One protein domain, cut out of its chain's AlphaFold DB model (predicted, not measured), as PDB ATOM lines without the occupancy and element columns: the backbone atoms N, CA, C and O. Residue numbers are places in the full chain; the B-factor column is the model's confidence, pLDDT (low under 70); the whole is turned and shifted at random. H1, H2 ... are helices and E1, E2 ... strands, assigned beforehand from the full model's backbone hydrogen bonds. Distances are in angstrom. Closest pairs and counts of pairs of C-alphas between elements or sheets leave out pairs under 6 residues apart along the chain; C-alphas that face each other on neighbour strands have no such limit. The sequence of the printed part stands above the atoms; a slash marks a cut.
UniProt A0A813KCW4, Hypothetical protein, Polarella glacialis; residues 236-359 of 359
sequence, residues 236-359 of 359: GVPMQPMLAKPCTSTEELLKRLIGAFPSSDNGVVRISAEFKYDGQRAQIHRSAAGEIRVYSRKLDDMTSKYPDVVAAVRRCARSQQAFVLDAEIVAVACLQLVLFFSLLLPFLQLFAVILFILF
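What this domain is: This is residues 236 to 359 of the 359 residues of the protein "Hypothetical protein" of Polarella glacialis (UniProt A0A813KCW4). A small, strongly twisted sheet of four strands has helix H2 packed over one face and the short helix H3 beside E3, while helix H1 lies far from this body, at the far side of a wide loop made with the long unnamed stretches 236 to 249 and 261 to 279. The 124 printed residues hold, along the chain, H1 E1 E2 H2 E3 H3 E4; the sheet runs E2 E1 E3 E4, antiparallel throughout. The class is mixed, helices and strands, with 54 residues, under half, in named elements. The whole is loose, with a radius of gyration of the C-alphas of 17.4 A, and spans 48 by 34 by 27 A.

Where its parts are: After residues 236 to 249, H1 takes residues 250 to 260, 15.2 A long, beginning at C-alpha 250 (-21.961, -38.401, 0.489). E1 is residues 280 to 286, 18.7 A, and E2 residues 292 to 296, 13.7 A. H2 is residues 307 to 316, 14.4 A. E3, residues 323 to 333, measures 29.0 A from C-alpha 323 at (-45.489, -14.660, -5.900) and bends by 60 degrees at residue 326. H3 is residues 341 to 344, 5.4 A. E4, residues 352 to 357, measures 15.7 A and ends at C-alpha 357 (-34.070, -21.777, -7.430).

How they stand to each other: E1 and E3 are antiparallel neighbours at 138 degrees, with N 282 and O 327 2.8 A apart, within hydrogen-bond range. E1 and E2 form a hairpin at 151 degrees, with N 285 and O 293 2.8 A apart. E3 and E4 are antiparallel at 137 degrees, with N 328 and O 355 3.2 A apart. E2 and E4 are the edge strands. H2 is on the sheet, in two layers, a helix on one face of a sheet; its closest C-alphas to E2 are those of Val 310 and Ile 292, 6.3 A apart. E2, H2 and E3 make a split strand-helix-strand unit, two strands of one sheet joined through a helix, with E1 between them in the sheet, and its crossover is left-handed. H3 is on the sheet at a height of 5.6 A, over none of its strands; the closest C-alphas of H3 and E3 are those of Leu 344 and Ala 331, 6.1 A apart. H1 is not on the sheet and is apart from H2 and H3. Every O i to N i+4 pair is within hydrogen-bond range in H1 and H2; H3 is too short for such a pair.

The domain as a whole: The two C-alphas farthest apart, those of Asn 266 and Gln 349, are 52.5 A apart. The printed part has no cut and ends at residue 359, the chain's last. The link from H1 to E1, 19 residues, is long. Mean pLDDT of the printed part is 80.0; residues 262 to 268, 334 to 338 and 343 to 359 are under 70, and E4 has a mean of 50.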
ATOM      1  N   GLY A 236     -44.968  -9.469  -0.228       88.00
ATOM      2  CA  GLY A 236     -44.558  -8.186   0.360       88.00
ATOM      3  C   GLY A 236     -44.161  -8.230   1.842       88.00
ATOM      4  O   GLY A 236     -43.731  -7.204   2.360       88.00
ATOM      5  N   VAL A 237     -44.275  -9.383   2.513       91.00
ATOM      6  CA  VAL A 237     -43.682  -9.643   3.836       91.00
ATOM      7  C   VAL A 237     -42.701 -10.805   3.672       91.00
ATOM      8  O   VAL A 237     -43.138 -11.868   3.227       91.00
ATOM      9  N   PRO A 238     -41.403 -10.643   3.980       93.19
ATOM     10  CA  PRO A 238     -40.438 -11.721   3.814       93.19
ATOM     11  C   PRO A 238     -40.707 -12.868   4.782       93.19
ATOM     12  O   PRO A 238     -41.308 -12.660   5.826       93.19
ATOM     13  N   MET A 239     -40.214 -14.062   4.476       93.94
ATOM     14  CA  MET A 239     -40.275 -15.241   5.342       93.94
ATOM     15  C   MET A 239     -38.875 -15.741   5.698       93.94
ATOM     16  O   MET A 239     -37.923 -15.549   4.937       93.94
ATOM     17  N   GLN A 240     -38.748 -16.421   6.838       92.56
ATOM     18  CA  GLN A 240     -37.483 -17.015   7.263       92.56
ATOM     19  C   GLN A 240     -36.995 -18.026   6.217       92.56
ATOM     20  O   GLN A 240     -37.718 -18.969   5.883       92.56
ATOM     21  N   PRO A 241     -35.775 -17.852   5.685       91.69
ATOM     22  CA  PRO A 241     -35.264 -18.731   4.653       91.69
ATOM     23  C   PRO A 241     -34.945 -20.120   5.207       91.69
ATOM     24  O   PRO A 241     -34.359 -20.262   6.283       91.69
ATOM     25  N   MET A 242     -35.212 -21.157   4.414       91.75
ATOM     26  CA  MET A 242     -34.720 -22.503   4.712       91.75
ATOM     27  C   MET A 242     -33.183 -22.518   4.701       91.75
ATOM     28  O   MET A 242     -32.556 -22.004   3.770       91.75
ATOM     29  N   LEU A 243     -32.558 -23.107   5.725       90.62
ATOM     30  CA  LEU A 243     -31.099 -23.184   5.860       90.62
ATOM     31  C   LEU A 243     -30.580 -24.600   5.596       90.62
ATOM     32  O   LEU A 243     -31.155 -25.582   6.060       90.62
ATOM     33  N   ALA A 244     -29.445 -24.695   4.903       89.50
ATOM     34  CA  ALA A 244     -28.750 -25.958   4.682       89.50
ATOM     35  C   ALA A 244     -27.903 -26.354   5.901       89.50
ATOM     36  O   ALA A 244     -27.290 -25.505   6.555       89.50
ATOM     37  N   LYS A 245     -27.825 -27.660   6.177       87.94
ATOM     38  CA  LYS A 245     -26.888 -28.229   7.153       87.94
ATOM     39  C   LYS A 245     -25.623 -28.687   6.421       87.94
ATOM     40  O   LYS A 245     -25.757 -29.390   5.420       87.94
ATOM     41  N   PRO A 246     -24.416 -28.342   6.903       89.56
ATOM     42  CA  PRO A 246     -23.189 -28.837   6.295       89.56
ATOM     43  C   PRO A 246     -23.125 -30.367   6.401       89.56
ATOM     44  O   PRO A 246     -23.612 -30.968   7.367       89.56
ATOM     45  N   CYS A 247     -22.538 -30.981   5.382       87.00
ATOM     46  CA  CYS A 247     -22.327 -32.417   5.271       87.00
ATOM     47  C   CYS A 247     -20.940 -32.625   4.674       87.00
ATOM     48  O   CYS A 247     -20.597 -31.952   3.701       87.00
ATOM     49  N   THR A 248     -20.136 -33.495   5.275       88.50
ATOM     50  CA  THR A 248     -18.734 -33.672   4.865       88.50
ATOM     51  C   THR A 248     -18.532 -34.885   3.964       88.50
ATOM     52  O   THR A 248     -17.511 -34.962   3.286       88.50
ATOM     53  N   SER A 249     -19.501 -35.805   3.902       90.44
ATOM     54  CA  SER A 249     -19.458 -36.963   3.006       90.44
ATOM     55  C   SER A 249     -20.810 -37.274   2.365       90.44
ATOM     56  O   SER A 249     -21.876 -36.982   2.914       90.44
ATOM     57  N   THR A 250     -20.767 -37.914   1.196       85.62
ATOM     58  CA  THR A 250     -21.961 -38.401   0.489       85.62
ATOM     59  C   THR A 250     -22.686 -39.485   1.288       85.62
ATOM     60  O   THR A 250     -23.911 -39.540   1.293       85.62
ATOM     61  N   GLU A 251     -21.954 -40.328   2.018       86.75
ATOM     62  CA  GLU A 251     -22.541 -41.366   2.872       86.75
ATOM     63  C   GLU A 251     -23.346 -40.772   4.029       86.75
ATOM     64  O   GLU A 251     -24.442 -41.240   4.333       86.75
ATOM     65  N   GLU A 252     -22.815 -39.728   4.671       88.62
ATOM     66  CA  GLU A 252     -23.524 -38.997   5.717       88.62
ATOM     67  C   GLU A 252     -24.788 -38.336   5.156       88.62
ATOM     68  O   GLU A 252     -25.850 -38.416   5.780       88.62
ATOM     69  N   LEU A 253     -24.695 -37.743   3.961       86.25
ATOM     70  CA  LEU A 253     -25.831 -37.139   3.271       86.25
ATOM     71  C   LEU A 253     -26.936 -38.174   3.044       86.25
ATOM     72  O   LEU A 253     -28.077 -37.945   3.442       86.25
ATOM     73  N   LEU A 254     -26.595 -39.328   2.465       82.94
ATOM     74  CA  LEU A 254     -27.548 -40.401   2.186       82.94
ATOM     75  C   LEU A 254     -28.172 -40.954   3.471       82.94
ATOM     76  O   LEU A 254     -29.390 -41.089   3.539       82.94
ATOM     77  N   LYS A 255     -27.375 -41.198   4.522       85.50
ATOM     78  CA  LYS A 255     -27.887 -41.642   5.833       85.50
ATOM     79  C   LYS A 255     -28.889 -40.645   6.419       85.50
ATOM     80  O   LYS A 255     -29.942 -41.054   6.905       85.50
ATOM     81  N   ARG A 256     -28.586 -39.343   6.356       86.31
ATOM     82  CA  ARG A 256     -29.487 -38.280   6.833       86.31
ATOM     83  C   ARG A 256     -30.777 -38.221   6.015       86.31
ATOM     84  O   ARG A 256     -31.843 -38.096   6.609       86.31
ATOM     85  N   LEU A 257     -30.695 -38.325   4.688       82.56
ATOM     86  CA  LEU A 257     -31.865 -38.282   3.805       82.56
ATOM     87  C   LEU A 257     -32.778 -39.498   4.002       82.56
ATOM     88  O   LEU A 257     -33.980 -39.323   4.174       82.56
ATOM     89  N   ILE A 258     -32.210 -40.705   4.060       79.44
ATOM     90  CA  ILE A 258     -32.963 -41.947   4.304       79.44
ATOM     91  C   ILE A 258     -33.631 -41.917   5.686       79.44
ATOM     92  O   ILE A 258     -34.784 -42.312   5.819       79.44
ATOM     93  N   GLY A 259     -32.928 -41.426   6.714       81.19
ATOM     94  CA  GLY A 259     -33.487 -41.310   8.062       81.19
ATOM     95  C   GLY A 259     -34.583 -40.245   8.191       81.19
ATOM     96  O   GLY A 259     -35.512 -40.425   8.970       81.19
ATOM     97  N   ALA A 260     -34.483 -39.144   7.441       79.31
ATOM     98  CA  ALA A 260     -35.464 -38.056   7.474       79.31
ATOM     99  C   ALA A 260     -36.727 -38.357   6.652       79.31
ATOM    100  O   ALA A 260     -37.809 -37.897   7.011       79.31
ATOM    101  N   PHE A 261     -36.592 -39.129   5.571       75.75
ATOM    102  CA  PHE A 261     -37.687 -39.524   4.690       75.75
ATOM    103  C   PHE A 261     -37.766 -41.054   4.618       75.75
ATOM    104  O   PHE A 261     -37.397 -41.640   3.595       75.75
ATOM    105  N   PRO A 262     -38.210 -41.724   5.701       66.50
ATOM    106  CA  PRO A 262     -38.421 -43.164   5.680       66.50
ATOM    107  C   PRO A 262     -39.448 -43.481   4.588       66.50
ATOM    108  O   PRO A 262     -40.582 -43.012   4.626       66.50
ATOM    109  N   SER A 263     -38.994 -44.206   3.567       62.56
ATOM    110  CA  SER A 263     -39.711 -44.421   2.309       62.56
ATOM    111  C   SER A 263     -41.164 -44.856   2.521       62.56
ATOM    112  O   SER A 263     -41.413 -45.906   3.105       62.56
ATOM    113  N   SER A 264     -42.115 -44.093   1.984       59.44
ATOM    114  CA  SER A 264     -43.525 -44.496   1.898       59.44
ATOM    115  C   SER A 264     -43.827 -45.347   0.657       59.44
ATOM    116  O   SER A 264     -44.917 -45.897   0.556       59.44
ATOM    117  N   ASP A 265     -42.879 -45.439  -0.285       56.16
ATOM    118  CA  ASP A 265     -43.084 -45.992  -1.629       56.16
ATOM    119  C   ASP A 265     -41.848 -46.824  -2.054       56.16
ATOM    120  O   ASP A 265     -40.815 -46.283  -2.455       56.16
ATOM    121  N   ASN A 266     -41.904 -48.151  -1.865       59.16
ATOM    122  CA  ASN A 266     -40.904 -49.152  -2.296       59.16
ATOM    123  C   ASN A 266     -39.408 -48.892  -1.980       59.16
ATOM    124  O   ASN A 266     -38.536 -49.482  -2.614       59.16
ATOM    125  N   GLY A 267     -39.072 -48.052  -0.997       65.81
ATOM    126  CA  GLY A 267     -37.671 -47.818  -0.614       65.81
ATOM    127  C   GLY A 267     -36.912 -46.797  -1.475       65.81
ATOM    128  O   GLY A 267     -35.697 -46.677  -1.327       65.81
ATOM    129  N   VAL A 268     -37.585 -46.076  -2.383       69.31
ATOM    130  CA  VAL A 268     -36.927 -45.136  -3.309       69.31
ATOM    131  C   VAL A 268     -37.013 -43.700  -2.791       69.31
ATOM    132  O   VAL A 268     -38.086 -43.101  -2.754       69.31
ATOM    133  N   VAL A 269     -35.860 -43.106  -2.472       71.12
ATOM    134  CA  VAL A 269     -35.736 -41.676  -2.141       71.12
ATOM    135  C   VAL A 269     -35.349 -40.904  -3.404       71.12
ATOM    136  O   VAL A 269     -34.290 -41.145  -3.984       71.12
ATOM    137  N   ARG A 270     -36.197 -39.967  -3.847       76.56
ATOM    138  CA  ARG A 270     -35.894 -39.066  -4.973       76.56
ATOM    139  C   ARG A 270     -35.232 -37.794  -4.450       76.56
ATOM    140  O   ARG A 270     -35.727 -37.188  -3.506       76.56
ATOM    141  N   ILE A 271     -34.124 -37.395  -5.067       79.06
ATOM    142  CA  ILE A 271     -33.318 -36.239  -4.659       79.06
ATOM    143  C   ILE A 271     -33.133 -35.335  -5.878       79.06
ATOM    144  O   ILE A 271     -32.766 -35.823  -6.946       79.06
ATOM    145  N   SER A 272     -33.368 -34.033  -5.710       84.69
ATOM    146  CA  SER A 272     -32.924 -33.007  -6.660       84.69
ATOM    147  C   SER A 272     -31.592 -32.432  -6.184       84.69
ATOM    148  O   SER A 272     -31.401 -32.227  -4.983       84.69
ATOM    149  N   ALA A 273     -30.665 -32.201  -7.110       85.62
ATOM    150  CA  ALA A 273     -29.366 -31.606  -6.827       85.62
ATOM    151  C   ALA A 273     -29.200 -30.331  -7.653       85.62
ATOM    152  O   ALA A 273     -29.377 -30.342  -8.869       85.62
ATOM    153  N   GLU A 274     -28.828 -29.247  -6.982       88.38
ATOM    154  CA  GLU A 274     -28.665 -27.926  -7.579       88.38
ATOM    155  C   GLU A 274     -27.275 -27.371  -7.280       88.38
ATOM    156  O   GLU A 274     -26.652 -27.696  -6.262       88.38
ATOM    157  N   PHE A 275     -26.784 -26.504  -8.163       89.94
ATOM    158  CA  PHE A 275     -25.546 -25.783  -7.908       89.94
ATOM    159  C   PHE A 275     -25.717 -24.829  -6.726       89.94
ATOM    160  O   PHE A 275     -26.642 -24.019  -6.678       89.94
ATOM    161  N   LYS A 276     -24.766 -24.873  -5.791       89.94
ATOM    162  CA  LYS A 276     -24.662 -23.876  -4.729       89.94
ATOM    163  C   LYS A 276     -23.891 -22.663  -5.247       89.94
ATOM    164  O   LYS A 276     -22.664 -22.633  -5.172       89.94
ATOM    165  N   TYR A 277     -24.615 -21.674  -5.749       90.06
ATOM    166  CA  TYR A 277     -24.035 -20.429  -6.246       90.06
ATOM    167  C   TYR A 277     -23.325 -19.627  -5.137       90.06
ATOM    168  O   TYR A 277     -23.666 -19.725  -3.953       90.06
ATOM    169  N   ASP A 278     -22.300 -18.869  -5.533       88.62
ATOM    170  CA  ASP A 278     -21.566 -17.934  -4.673       88.62
ATOM    171  C   ASP A 278     -22.076 -16.510  -4.919       88.62
ATOM    172  O   ASP A 278     -21.548 -15.774  -5.751       88.62
ATOM    173  N   GLY A 279     -23.163 -16.146  -4.244       89.88
ATOM    174  CA  GLY A 279     -23.813 -14.859  -4.432       89.88
ATOM    175  C   GLY A 279     -24.461 -14.327  -3.163       89.88
ATOM    176  O   GLY A 279     -24.072 -14.644  -2.036       89.88
ATOM    177  N   GLN A 280     -25.442 -13.451  -3.364       90.12
ATOM    178  CA  GLN A 280     -26.302 -12.965  -2.303       90.12
ATOM    179  C   GLN A 280     -27.692 -13.573  -2.443       90.12
ATOM    180  O   GLN A 280     -28.418 -13.241  -3.382       90.12
ATOM    181  N   ARG A 281     -28.102 -14.386  -1.466       93.25
ATOM    182  CA  ARG A 281     -29.486 -14.859  -1.387       93.25
ATOM    183  C   ARG A 281     -30.470 -13.695  -1.376       93.25
ATOM    184  O   ARG A 281     -30.318 -12.752  -0.588       93.25
ATOM    185  N   ALA A 282     -31.481 -13.810  -2.220       94.88
ATOM    186  CA  ALA A 282     -32.513 -12.822  -2.435       94.88
ATOM    187  C   ALA A 282     -33.881 -13.494  -2.469       94.88
ATOM    188  O   ALA A 282     -34.165 -14.327  -3.326       94.88
ATOM    189  N   GLN A 283     -34.746 -13.089  -1.549       95.31
ATOM    190  CA  GLN A 283     -36.144 -13.477  -1.560       95.31
ATOM    191  C   GLN A 283     -36.943 -12.386  -2.275       95.31
ATOM    192  O   GLN A 283     -37.042 -11.256  -1.791       95.31
ATOM    193  N   ILE A 284     -37.463 -12.695  -3.460       95.50
ATOM    194  CA  ILE A 284     -38.107 -11.724  -4.348       95.50
ATOM    195  C   ILE A 284     -39.618 -11.872  -4.227       95.50
ATOM    196  O   ILE A 284     -40.183 -12.899  -4.596       95.50
ATOM    197  N   HIS A 285     -40.284 -10.828  -3.749       94.94
ATOM    198  CA  HIS A 285     -41.734 -10.779  -3.625       94.94
ATOM    199  C   HIS A 285     -42.307  -9.914  -4.734       94.94
ATOM    200  O   HIS A 285     -41.831  -8.805  -4.962       94.94
ATOM    201  N   ARG A 286     -43.382 -10.388  -5.362       92.62
ATOM    202  CA  ARG A 286     -44.271  -9.572  -6.187       92.62
ATOM    203  C   ARG A 286     -45.653  -9.573  -5.550       92.62
ATOM    204  O   ARG A 286     -46.255 -10.634  -5.406       92.62
ATOM    205  N   SER A 287     -46.156  -8.404  -5.165       91.56
ATOM    206  CA  SER A 287     -47.510  -8.263  -4.621       91.56
ATOM    207  C   SER A 287     -48.572  -8.359  -5.721       91.56
ATOM    208  O   SER A 287     -48.272  -8.248  -6.912       91.56
ATOM    209  N   ALA A 288     -49.839  -8.524  -5.332       87.88
ATOM    210  CA  ALA A 288     -50.960  -8.496  -6.275       87.88
ATOM    211  C   ALA A 288     -51.093  -7.136  -6.990       87.88
ATOM    212  O   ALA A 288     -51.534  -7.082  -8.133       87.88
ATOM    213  N   ALA A 289     -50.647  -6.048  -6.350       88.19
ATOM    214  CA  ALA A 289     -50.581  -4.712  -6.944       88.19
ATOM    215  C   ALA A 289     -49.380  -4.525  -7.898       88.19
ATOM    216  O   ALA A 289     -49.221  -3.461  -8.489       88.19
ATOM    217  N   GLY A 290     -48.515  -5.537  -8.046       88.94
ATOM    218  CA  GLY A 290     -47.328  -5.483  -8.902       88.94
ATOM    219  C   GLY A 290     -46.112  -4.797  -8.272       88.94
ATOM    220  O   GLY A 290     -45.118  -4.570  -8.967       88.94
ATOM    221  N   GLU A 291     -46.156  -4.488  -6.973       92.31
ATOM    222  CA  GLU A 291     -44.987  -4.015  -6.224       92.31
ATOM    223  C   GLU A 291     -43.976  -5.158  -6.096       92.31
ATOM    224  O   GLU A 291     -44.348  -6.278  -5.743       92.31
ATOM    225  N   ILE A 292     -42.707  -4.878  -6.392       94.38
ATOM    226  CA  ILE A 292     -41.621  -5.854  -6.295       94.38
ATOM    227  C   ILE A 292     -40.710  -5.435  -5.151       94.38
ATOM    228  O   ILE A 292     -40.241  -4.298  -5.136       94.38
ATOM    229  N   ARG A 293     -40.443  -6.365  -4.235       94.81
ATOM    230  CA  ARG A 293     -39.503  -6.189  -3.127       94.81
ATOM    231  C   ARG A 293     -38.477  -7.308  -3.111       94.81
ATOM    232  O   ARG A 293     -38.791  -8.440  -3.477       94.81
ATOM    233  N   VAL A 294     -37.255  -6.986  -2.705       94.94
ATOM    234  CA  VAL A 294     -36.127  -7.922  -2.660       94.94
ATOM    235  C   VAL A 294     -35.574  -7.947  -1.245       94.94
ATOM    236  O   VAL A 294     -35.075  -6.934  -0.766       94.94
ATOM    237  N   TYR A 295     -35.623  -9.104  -0.594       94.31
ATOM    238  CA  TYR A 295     -35.188  -9.263   0.791       94.31
ATOM    239  C   TYR A 295     -33.922 -10.099   0.918       94.31
ATOM    240  O   TYR A 295     -33.703 -11.053   0.172       94.31
ATOM    241  N   SER A 296     -33.077  -9.736   1.879       91.88
ATOM    242  CA  SER A 296     -31.840 -10.451   2.192       91.88
ATOM    243  C   SER A 296     -32.117 -11.751   2.953       91.88
ATOM    244  O   SER A 296     -33.201 -11.968   3.492       91.88
ATOM    245  N   ARG A 297     -31.089 -12.594   3.115       89.81
ATOM    246  CA  ARG A 297     -31.127 -13.745   4.041       89.81
ATOM    247  C   ARG A 297     -31.526 -13.363   5.476       89.81
ATOM    248  O   ARG A 297     -32.057 -14.201   6.195       89.81
ATOM    249  N   LYS A 298     -31.215 -12.141   5.910       87.25
ATOM    250  CA  LYS A 298     -31.561 -11.611   7.239       87.25
ATOM    251  C   LYS A 298     -32.879 -10.828   7.233       87.25
ATOM    252  O   LYS A 298     -33.205 -10.200   8.232       87.25
ATOM    253  N   LEU A 299     -33.632 -10.904   6.134       90.06
ATOM    254  CA  LEU A 299     -34.898 -10.208   5.908       90.06
ATOM    255  C   LEU A 299     -34.759  -8.679   5.807       90.06
ATOM    256  O   LEU A 299     -35.739  -7.963   5.998       90.06
ATOM    257  N   ASP A 300     -33.558  -8.178   5.504       87.94
ATOM    258  CA  ASP A 300     -33.345  -6.749   5.235       87.94
ATOM    259  C   ASP A 300     -33.919  -6.389   3.861       87.94
ATOM    260  O   ASP A 300     -33.776  -7.173   2.916       87.94
ATOM    261  N   ASP A 301     -34.528  -5.213   3.729       90.38
ATOM    262  CA  ASP A 301     -35.028  -4.716   2.450       90.38
ATOM    263  C   ASP A 301     -33.859  -4.209   1.592       90.38
ATOM    264  O   ASP A 301     -33.202  -3.209   1.881       90.38
ATOM    265  N   MET A 302     -33.586  -4.930   0.508       91.25
ATOM    266  CA  MET A 302     -32.534  -4.628  -0.461       91.25
ATOM    267  C   MET A 302     -33.097  -4.117  -1.789       91.25
ATOM    268  O   MET A 302     -32.367  -4.053  -2.778       91.25
ATOM    269  N   THR A 303     -34.379  -3.759  -1.845       92.19
ATOM    270  CA  THR A 303     -35.062  -3.378  -3.089       92.19
ATOM    271  C   THR A 303     -34.376  -2.193  -3.768       92.19
ATOM    272  O   THR A 303     -34.153  -2.209  -4.976       92.19
ATOM    273  N   SER A 304     -33.967  -1.187  -2.988       91.31
ATOM    274  CA  SER A 304     -33.241  -0.011  -3.490       91.31
ATOM    275  C   SER A 304     -31.812  -0.324  -3.942       91.31
ATOM    276  O   SER A 304     -31.277   0.384  -4.792       91.31
ATOM    277  N   LYS A 305     -31.200  -1.389  -3.404       89.56
ATOM    278  CA  LYS A 305     -29.847  -1.832  -3.763       89.56
ATOM    279  C   LYS A 305     -29.804  -2.483  -5.150       89.56
ATOM    280  O   LYS A 305     -28.777  -2.388  -5.813       89.56
ATOM    281  N   TYR A 306     -30.899  -3.112  -5.585       91.50
ATOM    282  CA  TYR A 306     -30.963  -3.905  -6.821       91.50
ATOM    283  C   TYR A 306     -32.072  -3.437  -7.790       91.50
ATOM    284  O   TYR A 306     -33.013  -4.186  -8.079       91.50
ATOM    285  N   PRO A 307     -32.000  -2.196  -8.315       92.75
ATOM    286  CA  PRO A 307     -33.006  -1.675  -9.245       92.75
ATOM    287  C   PRO A 307     -33.048  -2.442 -10.582       92.75
ATOM    288  O   PRO A 307     -34.102  -2.544 -11.213       92.75
ATOM    289  N   ASP A 308     -31.919  -3.007 -11.001       89.25
ATOM    290  CA  ASP A 308     -31.761  -3.859 -12.178       89.25
ATOM    291  C   ASP A 308     -32.493  -5.205 -12.030       89.25
ATOM    292  O   ASP A 308     -33.253  -5.589 -12.922       89.25
ATOM    293  N   VAL A 309     -32.361  -5.868 -10.876       91.50
ATOM    294  CA  VAL A 309     -33.117  -7.081 -10.511       91.50
ATOM    295  C   VAL A 309     -34.615  -6.797 -10.529       91.50
ATOM    296  O   VAL A 309     -35.378  -7.536 -11.153       91.50
ATOM    297  N   VAL A 310     -35.054  -5.693  -9.915       93.12
ATOM    298  CA  VAL A 310     -36.468  -5.285  -9.911       93.12
ATOM    299  C   VAL A 310     -36.993  -5.096 -11.339       93.12
ATOM    300  O   VAL A 310     -38.081  -5.574 -11.676       93.12
ATOM    301  N   ALA A 311     -36.222  -4.434 -12.207       91.50
ATOM    302  CA  ALA A 311     -36.590  -4.236 -13.606       91.50
ATOM    303  C   ALA A 311     -36.638  -5.554 -14.400       91.50
ATOM    304  O   ALA A 311     -37.539  -5.741 -15.224       91.50
ATOM    305  N   ALA A 312     -35.707  -6.478 -14.148       91.19
ATOM    306  CA  ALA A 312     -35.677  -7.795 -14.776       91.19
ATOM    307  C   ALA A 312     -36.890  -8.642 -14.367       91.19
ATOM    308  O   ALA A 312     -37.601  -9.155 -15.233       91.19
ATOM    309  N   VAL A 313     -37.199  -8.708 -13.067       91.50
ATOM    310  CA  VAL A 313     -38.385  -9.410 -12.547       91.50
ATOM    311  C   VAL A 313     -39.655  -8.834 -13.161       91.50
ATOM    312  O   VAL A 313     -40.496  -9.593 -13.633       91.50
ATOM    313  N   ARG A 314     -39.779  -7.502 -13.238       90.88
ATOM    314  CA  ARG A 314     -40.942  -6.843 -13.853       90.88
ATOM    315  C   ARG A 314     -41.128  -7.224 -15.324       90.88
ATOM    316  O   ARG A 314     -42.261  -7.369 -15.767       90.88
ATOM    317  N   ARG A 315     -40.037  -7.394 -16.074       90.12
ATOM    318  CA  ARG A 315     -40.063  -7.792 -17.492       90.12
ATOM    319  C   ARG A 315     -40.414  -9.270 -17.680       90.12
ATOM    320  O   ARG A 315     -41.093  -9.618 -18.642       90.12
ATOM    321  N   CYS A 316     -39.934 -10.132 -16.786       88.25
ATOM    322  CA  CYS A 316     -40.125 -11.582 -16.866       88.25
ATOM    323  C   CYS A 316     -41.454 -12.054 -16.259       88.25
ATOM    324  O   CYS A 316     -41.995 -13.073 -16.689       88.25
ATOM    325  N   ALA A 317     -42.002 -11.322 -15.286       85.81
ATOM    326  CA  ALA A 317     -43.283 -11.612 -14.655       85.81
ATOM    327  C   ALA A 317     -44.446 -11.331 -15.622       85.81
ATOM    328  O   ALA A 317     -45.067 -10.272 -15.594       85.81
ATOM    329  N   ARG A 318     -44.739 -12.302 -16.493       79.06
ATOM    330  CA  ARG A 318     -45.849 -12.238 -17.462       79.06
ATOM    331  C   ARG A 318     -47.227 -12.346 -16.801       79.06
ATOM    332  O   ARG A 318     -48.212 -11.880 -17.361       79.06
ATOM    333  N   SER A 319     -47.295 -12.973 -15.627       78.81
ATOM    334  CA  SER A 319     -48.522 -13.132 -14.843       78.81
ATOM    335  C   SER A 319     -48.733 -11.950 -13.896       78.81
ATOM    336  O   SER A 319     -47.784 -11.435 -13.304       78.81
ATOM    337  N   GLN A 320     -49.996 -11.559 -13.707       82.06
ATOM    338  CA  GLN A 320     -50.395 -10.579 -12.692       82.06
ATOM    339  C   GLN A 320     -50.512 -11.188 -11.285       82.06
ATOM    340  O   GLN A 320     -50.786 -10.461 -10.331       82.06
ATOM    341  N   GLN A 321     -50.259 -12.487 -11.123       87.62
ATOM    342  CA  GLN A 321     -50.317 -13.154  -9.825       87.62
ATOM    343  C   GLN A 321     -49.208 -12.688  -8.876       87.62
ATOM    344  O   GLN A 321     -48.087 -12.361  -9.284       87.62
ATOM    345  N   ALA A 322     -49.544 -12.665  -7.589       92.00
ATOM    346  CA  ALA A 322     -48.569 -12.472  -6.532       92.00
ATOM    347  C   ALA A 322     -47.698 -13.728  -6.394       92.00
ATOM    348  O   ALA A 322     -48.199 -14.844  -6.525       92.00
ATOM    349  N   PHE A 323     -46.410 -13.548  -6.117       92.69
ATOM    350  CA  PHE A 323     -45.489 -14.660  -5.900       92.69
ATOM    351  C   PHE A 323     -44.365 -14.289  -4.938       92.69
ATOM    352  O   PHE A 323     -44.085 -13.110  -4.696       92.69
ATOM    353  N   VAL A 324     -43.697 -15.324  -4.437       93.94
ATOM    354  CA  VAL A 324     -42.450 -15.244  -3.680       93.94
ATOM    355  C   VAL A 324     -41.463 -16.210  -4.322       93.94
ATOM    356  O   VAL A 324     -41.818 -17.358  -4.568       93.94
ATOM    357  N   LEU A 325     -40.255 -15.740  -4.624       93.31
ATOM    358  CA  LEU A 325     -39.186 -16.544  -5.216       93.31
ATOM    359  C   LEU A 325     -37.981 -16.561  -4.284       93.31
ATOM    360  O   LEU A 325     -37.597 -15.515  -3.759       93.31
ATOM    361  N   ASP A 326     -37.375 -17.732  -4.123       94.38
ATOM    362  CA  ASP A 326     -36.061 -17.886  -3.507       94.38
ATOM    363  C   ASP A 326     -35.015 -17.913  -4.626       94.38
ATOM    364  O   ASP A 326     -35.126 -18.666  -5.595       94.38
ATOM    365  N   ALA A 327     -34.044 -17.014  -4.557       93.12
ATOM    366  CA  ALA A 327     -33.088 -16.810  -5.633       93.12
ATOM    367  C   ALA A 327     -31.704 -16.479  -5.082       93.12
ATOM    368  O   ALA A 327     -31.555 -16.020  -3.948       93.12
ATOM    369  N   GLU A 328     -30.694 -16.648  -5.931       93.25
ATOM    370  CA  GLU A 328     -29.350 -16.143  -5.675       93.25
ATOM    371  C   GLU A 328     -29.034 -15.029  -6.682       93.25
ATOM    372  O   GLU A 328     -29.148 -15.214  -7.898       93.25
ATOM    373  N   ILE A 329     -28.646 -13.855  -6.177       91.31
ATOM    374  CA  ILE A 329     -28.114 -12.763  -6.995       91.31
ATOM    375  C   ILE A 329     -26.611 -12.967  -7.132       91.31
ATOM    376  O   ILE A 329     -25.889 -12.987  -6.133       91.31
ATOM    377  N   VAL A 330     -26.139 -13.077  -8.370       89.56
ATOM    378  CA  VAL A 330     -24.737 -13.370  -8.677       89.56
ATOM    379  C   VAL A 330     -24.164 -12.273  -9.574       89.56
ATOM    380  O   VAL A 330     -24.831 -11.800 -10.499       89.56
ATOM    381  N   ALA A 331     -22.928 -11.853  -9.294       83.44
ATOM    382  CA  ALA A 331     -22.208 -10.916 -10.152       83.44
ATOM    383  C   ALA A 331     -21.785 -11.614 -11.444       83.44
ATOM    384  O   ALA A 331     -21.253 -12.725 -11.404       83.44
ATOM    385  N   VAL A 332     -21.958 -10.944 -12.583       79.00
ATOM    386  CA  VAL A 332     -21.461 -11.441 -13.869       79.00
ATOM    387  C   VAL A 332     -20.598 -10.399 -14.577       79.00
ATOM    388  O   VAL A 332     -20.888  -9.202 -14.544       79.00
ATOM    389  N   ALA A 333     -19.526 -10.849 -15.230       77.06
ATOM    390  CA  ALA A 333     -18.771 -10.037 -16.188       77.06
ATOM    391  C   ALA A 333     -19.320 -10.239 -17.611       77.06
ATOM    392  O   ALA A 333     -19.882 -11.297 -17.913       77.06
ATOM    393  N   CYS A 334     -19.140  -9.240 -18.493       57.81
ATOM    394  CA  CYS A 334     -19.435  -9.357 -19.928       57.81
ATOM    395  C   CYS A 334     -18.943 -10.717 -20.456       57.81
ATOM    396  O   CYS A 334     -17.760 -11.007 -20.314       57.81
ATOM    397  N   LEU A 335     -19.847 -11.502 -21.068       53.31
ATOM    398  CA  LEU A 335     -19.669 -12.892 -21.554       53.31
ATOM    399  C   LEU A 335     -20.018 -14.038 -20.572       53.31
ATOM    400  O   LEU A 335     -19.419 -15.103 -20.647       53.31
ATOM    401  N   GLN A 336     -21.031 -13.877 -19.707       58.00
ATOM    402  CA  GLN A 336     -21.632 -14.983 -18.918       58.00
ATOM    403  C   GLN A 336     -20.703 -15.636 -17.873       58.00
ATOM    404  O   GLN A 336     -21.021 -16.699 -17.340       58.00
ATOM    405  N   LEU A 337     -19.582 -14.998 -17.528       65.56
ATOM    406  CA  LEU A 337     -18.711 -15.470 -16.455       65.56
ATOM    407  C   LEU A 337     -19.281 -15.059 -15.095       65.56
ATOM    408  O   LEU A 337     -19.416 -13.867 -14.808       65.56
ATOM    409  N   VAL A 338     -19.590 -16.057 -14.266       69.38
ATOM    410  CA  VAL A 338     -19.967 -15.886 -12.858       69.38
ATOM    411  C   VAL A 338     -18.748 -15.431 -12.058       69.38
ATOM    412  O   VAL A 338     -17.691 -16.059 -12.101       69.38
ATOM    413  N   LEU A 339     -18.904 -14.328 -11.334       71.06
ATOM    414  CA  LEU A 339     -17.884 -13.727 -10.487       71.06
ATOM    415  C   LEU A 339     -18.119 -14.065  -9.009       71.06
ATOM    416  O   LEU A 339     -19.235 -14.376  -8.600       71.06
ATOM    417  N   PHE A 340     -17.063 -13.948  -8.202       74.38
ATOM    418  CA  PHE A 340     -17.123 -14.166  -6.755       74.38
ATOM    419  C   PHE A 340     -18.026 -13.154  -6.041       74.38
ATOM    420  O   PHE A 340     -18.043 -11.966  -6.382       74.38
ATOM    421  N   PHE A 341     -18.674 -13.596  -4.959       70.62
ATOM    422  CA  PHE A 341     -19.528 -12.742  -4.126       70.62
ATOM    423  C   PHE A 341     -18.804 -11.495  -3.584       70.62
ATOM    424  O   PHE A 341     -19.411 -10.441  -3.407       70.62
ATOM    425  N   SER A 342     -17.490 -11.561  -3.360       70.19
ATOM    426  CA  SER A 342     -16.707 -10.413  -2.881       70.19
ATOM    427  C   SER A 342     -16.778  -9.193  -3.806       70.19
ATOM    428  O   SER A 342     -16.616  -8.072  -3.330       70.19
ATOM    429  N   LEU A 343     -17.076  -9.381  -5.097       62.72
ATOM    430  CA  LEU A 343     -17.220  -8.303  -6.078       62.72
ATOM    431  C   LEU A 343     -18.611  -7.636  -6.050       62.72
ATOM    432  O   LEU A 343     -18.739  -6.508  -6.520       62.72
ATOM    433  N   LEU A 344     -19.620  -8.263  -5.425       60.62
ATOM    434  CA  LEU A 344     -20.951  -7.676  -5.166       60.62
ATOM    435  C   LEU A 344     -20.945  -6.622  -4.042       60.62
ATOM    436  O   LEU A 344     -21.909  -5.871  -3.890       60.62
ATOM    437  N   LEU A 345     -19.897  -6.583  -3.214       59.97
ATOM    438  CA  LEU A 345     -19.816  -5.712  -2.035       59.97
ATOM    439  C   LEU A 345     -19.355  -4.265  -2.339       59.97
ATOM    440  O   LEU A 345     -19.883  -3.368  -1.682       59.97
ATOM    441  N   PRO A 346     -18.433  -3.993  -3.295       48.41
ATOM    442  CA  PRO A 346     -17.924  -2.639  -3.548       48.41
ATOM    443  C   PRO A 346     -18.300  -2.018  -4.910       48.41
ATOM    444  O   PRO A 346     -18.119  -0.813  -5.068       48.41
ATOM    445  N   PHE A 347     -18.802  -2.775  -5.897       44.00
ATOM    446  CA  PHE A 347     -18.949  -2.284  -7.279       44.00
ATOM    447  C   PHE A 347     -20.399  -2.331  -7.788       44.00
ATOM    448  O   PHE A 347     -20.888  -3.352  -8.256       44.00
ATOM    449  N   LEU A 348     -21.061  -1.172  -7.766       45.16
ATOM    450  CA  LEU A 348     -22.417  -0.911  -8.285       45.16
ATOM    451  C   LEU A 348     -22.525  -0.888  -9.833       45.16
ATOM    452  O   LEU A 348     -23.502  -0.374 -10.368       45.16
ATOM    453  N   GLN A 349     -21.532  -1.403 -10.569       41.84
ATOM    454  CA  GLN A 349     -21.479  -1.335 -12.044       41.84
ATOM    455  C   GLN A 349     -21.301  -2.690 -12.752       41.84
ATOM    456  O   GLN A 349     -21.052  -2.726 -13.955       41.84
ATOM    457  N   LEU A 350     -21.448  -3.810 -12.043       45.38
ATOM    458  CA  LEU A 350     -21.506  -5.137 -12.662       45.38
ATOM    459  C   LEU A 350     -22.971  -5.545 -12.824       45.38
ATOM    460  O   LEU A 350     -23.753  -5.414 -11.886       45.38
ATOM    461  N   PHE A 351     -23.344  -6.015 -14.015       48.94
ATOM    462  CA  PHE A 351     -24.689  -6.522 -14.283       48.94
ATOM    463  C   PHE A 351     -24.999  -7.661 -13.298       48.94
ATOM    464  O   PHE A 351     -24.218  -8.608 -13.190       48.94
ATOM    465  N   ALA A 352     -26.111  -7.578 -12.566       49.34
ATOM    466  CA  ALA A 352     -26.577  -8.676 -11.730       49.34
ATOM    467  C   ALA A 352     -27.472  -9.612 -12.553       49.34
ATOM    468  O   ALA A 352     -28.383  -9.166 -13.256       49.34
ATOM    469  N   VAL A 353     -27.234 -10.923 -12.463       52.38
ATOM    470  CA  VAL A 353     -28.131 -11.937 -13.035       52.38
ATOM    471  C   VAL A 353     -28.846 -12.652 -11.897       52.38
ATOM    472  O   VAL A 353     -28.239 -13.030 -10.896       52.38
ATOM    473  N   ILE A 354     -30.157 -12.819 -12.063       52.47
ATOM    474  CA  ILE A 354     -30.993 -13.617 -11.170       52.47
ATOM    475  C   ILE A 354     -30.883 -15.061 -11.631       52.47
ATOM    476  O   ILE A 354     -31.270 -15.369 -12.762       52.47
ATOM    477  N   LEU A 355     -30.415 -15.944 -10.754       55.25
ATOM    478  CA  LEU A 355     -30.677 -17.363 -10.919       55.25
ATOM    479  C   LEU A 355     -31.811 -17.784  -9.993       55.25
ATOM    480  O   LEU A 355     -31.755 -17.590  -8.778       55.25
ATOM    481  N   PHE A 356     -32.860 -18.338 -10.599       47.41
ATOM    482  CA  PHE A 356     -33.988 -18.894  -9.870       47.41
ATOM    483  C   PHE A 356     -33.610 -20.255  -9.295       47.41
ATOM    484  O   PHE A 356     -33.098 -21.108 -10.021       47.41
ATOM    485  N   ILE A 357     -33.933 -20.453  -8.022       41.03
ATOM    486  CA  ILE A 357     -34.070 -21.777  -7.430       41.03
ATOM    487  C   ILE A 357     -35.577 -21.986  -7.256       41.03
ATOM    488  O   ILE A 357     -36.215 -21.373  -6.402       41.03
ATOM    489  N   LEU A 358     -36.180 -22.753  -8.164       27.86
ATOM    490  CA  LEU A 358     -37.594 -23.120  -8.076       27.86
ATOM    491  C   LEU A 358     -37.702 -24.347  -7.163       27.86
ATOM    492  O   LEU A 358     -37.228 -25.413  -7.547       27.86
ATOM    493  N   PHE A 359     -38.319 -24.183  -5.989       31.47
ATOM    494  CA  PHE A 359     -38.736 -25.293  -5.123       31.47
ATOM    495  C   PHE A 359     -40.174 -25.715  -5.405       31.47
ATOM    496  O   PHE A 359     -41.025 -24.810  -5.586       31.47
TER     497      PHE A 359